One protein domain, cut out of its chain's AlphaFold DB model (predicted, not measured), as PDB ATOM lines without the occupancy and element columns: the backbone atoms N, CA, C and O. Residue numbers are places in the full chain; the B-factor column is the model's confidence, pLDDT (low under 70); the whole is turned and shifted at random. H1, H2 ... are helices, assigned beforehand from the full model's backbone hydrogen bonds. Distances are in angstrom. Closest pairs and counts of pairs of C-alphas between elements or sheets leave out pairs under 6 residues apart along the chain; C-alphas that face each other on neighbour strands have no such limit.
ATOM      1  N   LEU A  36     142.801 109.036 192.012       70.94
ATOM      2  CA  LEU A  36     141.816 108.712 190.969       70.94
ATOM      3  C   LEU A  36     142.363 109.040 189.572       70.94
ATOM      4  O   LEU A  36     142.365 108.167 188.706       70.94
ATOM      5  N   LYS A  37     142.972 110.219 189.383       73.81
ATOM      6  CA  LYS A  37     143.660 110.587 188.128       73.81
ATOM      7  C   LYS A  37     144.827 109.655 187.788       73.81
ATOM      8  O   LYS A  37     145.072 109.376 186.613       73.81
ATOM      9  N   SER A  38     145.559 109.156 188.786       73.19
ATOM     10  CA  SER A  38     146.626 108.165 188.584       73.19
ATOM     11  C   SER A  38     146.093 106.786 188.190       73.19
ATOM     12  O   SER A  38     146.677 106.139 187.317       73.19
ATOM     13  N   LEU A  39     145.001 106.321 188.802       75.62
ATOM     14  CA  LEU A  39     144.324 105.082 188.413       75.62
ATOM     15  C   LEU A  39     143.754 105.190 187.003       75.62
ATOM     16  O   LEU A  39     143.960 104.285 186.201       75.62
ATOM     17  N   GLU A  40     143.134 106.315 186.674       71.06
ATOM     18  CA  GLU A  40     142.564 106.589 185.361       71.06
ATOM     19  C   GLU A  40     143.658 106.687 184.293       71.06
ATOM     20  O   GLU A  40     143.550 106.056 183.248       71.06
ATOM     21  N   ARG A  41     144.795 107.337 184.582       69.00
ATOM     22  CA  ARG A  41     145.981 107.317 183.706       69.00
ATOM     23  C   ARG A  41     146.532 105.901 183.526       69.00
ATOM     24  O   ARG A  41     146.877 105.515 182.410       69.00
ATOM     25  N   LYS A  42     146.599 105.095 184.592       69.25
ATOM     26  CA  LYS A  42     146.970 103.672 184.493       69.25
ATOM     27  C   LYS A  42     145.962 102.891 183.646       69.25
ATOM     28  O   LYS A  42     146.379 102.023 182.889       69.25
ATOM     29  N   GLN A  43     144.672 103.203 183.730       66.50
ATOM     30  CA  GLN A  43     143.605 102.583 182.943       66.50
ATOM     31  C   GLN A  43     143.680 102.998 181.465       66.50
ATOM     32  O   GLN A  43     143.610 102.143 180.589       66.50
ATOM     33  N   GLN A  44     143.948 104.276 181.186       64.56
ATOM     34  CA  GLN A  44     144.155 104.841 179.847       64.56
ATOM     35  C   GLN A  44     145.417 104.288 179.164       64.56
ATOM     36  O   GLN A  44     145.444 104.111 177.948       64.56
ATOM     37  N   LEU A  45     146.463 103.961 179.933       65.94
ATOM     38  CA  LEU A  45     147.679 103.320 179.413       65.94
ATOM     39  C   LEU A  45     147.486 101.829 179.093       65.94
ATOM     40  O   LEU A  45     148.264 101.262 178.317       65.94
ATOM     41  N   ARG A  46     146.453 101.179 179.644       68.06
ATOM     42  CA  ARG A  46     146.101  99.796 179.298       68.06
ATOM     43  C   ARG A  46     145.347  99.797 177.976       68.06
ATOM     44  O   ARG A  46     144.124  99.739 177.934       68.06
ATOM     45  N   LYS A  47     146.107  99.850 176.878       68.56
ATOM     46  CA  LYS A  47     145.573  99.678 175.521       68.56
ATOM     47  C   LYS A  47     144.671  98.433 175.486       68.56
ATOM     48  O   LYS A  47     145.116  97.375 175.947       68.56
ATOM     49  N   PRO A  48     143.443  98.528 174.948       73.31
ATOM     50  CA  PRO A  48     142.529  97.397 174.903       73.31
ATOM     51  C   PRO A  48     143.166  96.271 174.088       73.31
ATOM     52  O   PRO A  48     143.553  96.456 172.931       73.31
ATOM     53  N   LEU A  49     143.315  95.102 174.709       85.56
ATOM     54  CA  LEU A  49     143.767  93.905 174.014       85.56
ATOM     55  C   LEU A  49     142.618  93.447 173.125       85.56
ATOM     56  O   LEU A  49     141.611  92.979 173.631       85.56
ATOM     57  N   ARG A  50     142.745  93.597 171.810       90.62
ATOM     58  CA  ARG A  50     141.709  93.179 170.857       90.62
ATOM     59  C   ARG A  50     142.094  91.883 170.165       90.62
ATOM     60  O   ARG A  50     143.278  91.565 170.024       90.62
ATOM     61  N   CYS A  51     141.084  91.139 169.726       91.56
ATOM     62  CA  CYS A  51     141.304  89.961 168.899       91.56
ATOM     63  C   CYS A  51     141.972  90.344 167.571       91.56
ATOM     64  O   CYS A  51     141.556  91.288 166.911       91.56
ATOM     65  N   GLN A  52     142.990  89.584 167.165       90.31
ATOM     66  CA  GLN A  52     143.731  89.835 165.926       90.31
ATOM     67  C   GLN A  52     143.021  89.336 164.655       90.31
ATOM     68  O   GLN A  52     143.542  89.500 163.557       90.31
ATOM     69  N   VAL A  53     141.859  88.686 164.780       88.12
ATOM     70  CA  VAL A  53     141.073  88.212 163.631       88.12
ATOM     71  C   VAL A  53     140.397  89.403 162.951       88.12
ATOM     72  O   VAL A  53     139.730  90.197 163.614       88.12
ATOM     73  N   GLY A  54     140.540  89.508 161.628       86.25
ATOM     74  CA  GLY A  54     139.935  90.578 160.833       86.25
ATOM     75  C   GLY A  54     138.418  90.657 161.025       86.25
ATOM     76  O   GLY A  54     137.722  89.645 160.970       86.25
ATOM     77  N   GLY A  55     137.906  91.861 161.290       84.44
ATOM     78  CA  GLY A  55     136.483  92.091 161.569       84.44
ATOM     79  C   GLY A  55     136.039  91.716 162.988       84.44
ATOM     80  O   GLY A  55     134.851  91.801 163.295       84.44
ATOM     81  N   CYS A  56     136.958  91.318 163.874       88.56
ATOM     82  CA  CYS A  56     136.647  91.070 165.276       88.56
ATOM     83  C   CYS A  56     136.932  92.293 166.148       88.56
ATOM     84  O   CYS A  56     138.062  92.763 166.219       88.56
ATOM     85  N   THR A  57     135.928  92.747 166.893       87.12
ATOM     86  CA  THR A  57     136.064  93.828 167.885       87.12
ATOM     87  C   THR A  57     136.088  93.322 169.326       87.12
ATOM     88  O   THR A  57     136.066  94.128 170.247       87.12
ATOM     89  N   ALA A  58     136.156  92.002 169.536       87.56
ATOM     90  CA  ALA A  58     136.116  91.413 170.870       87.56
ATOM     91  C   ALA A  58     137.302  91.877 171.728       87.56
ATOM     92  O   ALA A  58     138.465  91.715 171.332       87.56
ATOM     93  N   ASP A  59     136.985  92.404 172.907       89.75
ATOM     94  CA  ASP A  59     137.957  92.793 173.916       89.75
ATOM     95  C   ASP A  59     138.448  91.568 174.702       89.75
ATOM     96  O   ASP A  59     137.700  90.650 175.041       89.75
ATOM     97  N   LEU A  60     139.753  91.544 174.944       88.75
ATOM     98  CA  LEU A  60     140.496  90.488 175.620       88.75
ATOM     99  C   LEU A  60     141.099  90.985 176.946       88.75
ATOM    100  O   LEU A  60     141.982  90.337 177.501       88.75
ATOM    101  N   THR A  61     140.674  92.141 177.453       84.38
ATOM    102  CA  THR A  61     141.178  92.707 178.715       84.38
ATOM    103  C   THR A  61     140.876  91.811 179.914       84.38
ATOM    104  O   THR A  61     141.757  91.605 180.748       84.38
ATOM    105  N   ASP A  62     139.687  91.203 179.934       83.12
ATOM    106  CA  ASP A  62     139.153  90.462 181.088       83.12
ATOM    107  C   ASP A  62     139.045  88.944 180.853       83.12
ATOM    108  O   ASP A  62     138.491  88.202 181.660       83.12
ATOM    109  N   VAL A  63     139.600  88.441 179.745       87.06
ATOM    110  CA  VAL A  63     139.644  86.995 179.446       87.06
ATOM    111  C   VAL A  63     140.901  86.334 180.005       87.06
ATOM    112  O   VAL A  63     141.902  86.987 180.299       87.06
ATOM    113  N   LYS A  64     140.893  84.998 180.099       89.81
ATOM    114  CA  LYS A  64     142.039  84.208 180.584       89.81
ATOM    115  C   LYS A  64     143.329  84.546 179.817       89.81
ATOM    116  O   LYS A  64     143.311  84.732 178.600       89.81
ATOM    117  N   LYS A  65     144.474  84.510 180.514       88.81
ATOM    118  CA  LYS A  65     145.818  84.826 179.974       88.81
ATOM    119  C   LYS A  65     146.163  84.093 178.669       88.81
ATOM    120  O   LYS A  65     146.901  84.630 177.850       88.81
ATOM    121  N   TYR A  66     145.628  82.889 178.464       89.12
ATOM    122  CA  TYR A  66     145.783  82.132 177.219       89.12
ATOM    123  C   TYR A  66     145.269  82.918 176.001       89.12
ATOM    124  O   TYR A  66     146.005  83.139 175.043       89.12
ATOM    125  N   PHE A  67     144.038  83.426 176.078       90.12
ATOM    126  CA  PHE A  67     143.412  84.234 175.030       90.12
ATOM    127  C   PHE A  67     144.157  85.557 174.805       90.12
ATOM    128  O   PHE A  67     144.325  85.983 173.664       90.12
ATOM    129  N   GLN A  68     144.673  86.163 175.882       90.00
ATOM    130  CA  GLN A  68     145.483  87.385 175.815       90.00
ATOM    131  C   GLN A  68     146.809  87.160 175.077       90.00
ATOM    132  O   GLN A  68     147.158  87.941 174.194       90.00
ATOM    133  N   ARG A  69     147.527  86.071 175.393       89.56
ATOM    134  CA  ARG A  69     148.829  85.735 174.790       89.56
ATOM    135  C   ARG A  69     148.737  85.594 173.271       89.56
ATOM    136  O   ARG A  69     149.577  86.136 172.562       89.56
ATOM    137  N   TYR A  70     147.727  84.878 172.782       90.44
ATOM    138  CA  TYR A  70     147.535  84.636 171.345       90.44
ATOM    139  C   TYR A  70     146.638  85.678 170.669       90.44
ATOM    140  O   TYR A  70     146.362  85.564 169.476       90.44
ATOM    141  N   ARG A  71     146.175  86.685 171.424       90.25
ATOM    142  CA  ARG A  71     145.243  87.728 170.975       90.25
ATOM    143  C   ARG A  71     144.048  87.152 170.206       90.25
ATOM    144  O   ARG A  71     143.670  87.636 169.139       90.25
ATOM    145  N   ILE A  72     143.441  86.102 170.753       91.25
ATOM    146  CA  ILE A  72     142.313  85.384 170.151       91.25
ATOM    147  C   ILE A  72     141.162  85.291 171.151       91.25
ATOM    148  O   ILE A  72     141.379  84.959 172.311       91.25
ATOM    149  N   CYS A  73     139.933  85.584 170.724       92.00
ATOM    150  CA  CYS A  73     138.757  85.417 171.579       92.00
ATOM    151  C   CYS A  73     138.292  83.952 171.606       92.00
ATOM    152  O   CYS A  73     138.597  83.169 170.704       92.00
ATOM    153  N   GLU A  74     137.504  83.577 172.615       90.69
ATOM    154  CA  GLU A  74     137.016  82.201 172.782       90.69
ATOM    155  C   GLU A  74     136.229  81.687 171.569       90.69
ATOM    156  O   GLU A  74     136.378  80.533 171.163       90.69
ATOM    157  N   ARG A  75     135.451  82.571 170.940       91.06
ATOM    158  CA  ARG A  75     134.686  82.273 169.727       91.06
ATOM    159  C   ARG A  75     135.588  81.810 168.585       91.06
ATOM    160  O   ARG A  75     135.286  80.821 167.932       91.06
ATOM    161  N   HIS A  76     136.700  82.511 168.367       90.81
ATOM    162  CA  HIS A  76     137.643  82.205 167.294       90.81
ATOM    163  C   HIS A  76     138.562  81.041 167.634       90.81
ATOM    164  O   HIS A  76     138.931  80.288 166.739       90.81
ATOM    165  N   LEU A  77     138.863  80.829 168.914       89.81
ATOM    166  CA  LEU A  77     139.564  79.623 169.340       89.81
ATOM    167  C   LEU A  77     138.746  78.360 169.027       89.81
ATOM    168  O   LEU A  77     139.291  77.359 168.574       89.81
ATOM    169  N   LYS A  78     137.428  78.408 169.251       88.75
ATOM    170  CA  LYS A  78     136.513  77.278 169.024       88.75
ATOM    171  C   LYS A  78     135.976  77.191 167.590       88.75
ATOM    172  O   LYS A  78     135.325  76.200 167.256       88.75
ATOM    173  N   ALA A  79     136.222  78.198 166.756       88.81
ATOM    174  CA  ALA A  79     135.681  78.257 165.406       88.81
ATOM    175  C   ALA A  79     136.248  77.126 164.522       88.81
ATOM    176  O   ALA A  79     137.454  76.862 164.545       88.81
TER     177      ALA A  79
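This is residues 36 to 79 of the 149 residues of the protein "Squamosa promoter binding protein" of Chlamydomonas reinhardtii (UniProt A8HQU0). A small body of loops and two short helices, H2 and H3, has one longer helix, H1, sticking out from it as a free arm. H1 makes one end of the longest axis and H3 lies at the other end, while the body between them is largely the winding stretch of residues 46 to 64, with H2 to one side. The printed part has 44 residues with three named helices, in the order H1, H2, H3, and no named strand; the class is all helix, though under half of the residues, 20 of 44, are in named elements. The whole is loose, with a radius of gyration of the C-alphas of 12.3 A, and elongated, spanning 40 by 20 by 12 A, the arm adding much of the length.

The longest helix is H1, residues 36 to 45, which measures 14.0 A from first to last C-alpha. It begins with C-alpha 36 at (141.816, 108.712, 190.969) and ends with C-alpha 45 at (147.679, 103.320, 179.413). After residues 46 to 64, which hold no named element, comes H2, residues 65 to 69, 6.1 A long. H3, residues 74 to 78, is 6.2 A long and ends with C-alpha 78 at (136.513, 77.278, 169.024).

H1 stands free: for residues 36 to 45, no C-alpha eight or more residues away along the chain comes within 10 A. H1 and H2 are apart, and H1 and H3 are apart as well. H2 and H3 are close but not clearly touching, with 1 pair of C-alphas within 8 A. Their closest C-alphas are those of Phe 67 and Glu 74, 7.1 A apart, and their centres are 11.9 A apart. In H1, H2 and H3 every pair of O i and N i+4 is within hydrogen-bond range.

The two C-alphas farthest apart are those of Lys 37 and Ala 79, at 40.3 A. Without the stretch that stands free, the body has 34 residues, spans 27 by 19 by 12 A and has a radius of gyration of 8.6 A, 1.02 times that of a compact globule of as many residues. The link from H1 to H2 is long, with 19 residues, and the link from H2 to H3 is tight, with 4 residues. The printed part runs from residue 36 to residue 79 and has no cut. The mean pLDDT of the printed part is 83.3, and residues 41 to 47 are under 70; the mean is 70 for H1 and 90 for each of H2 and H3.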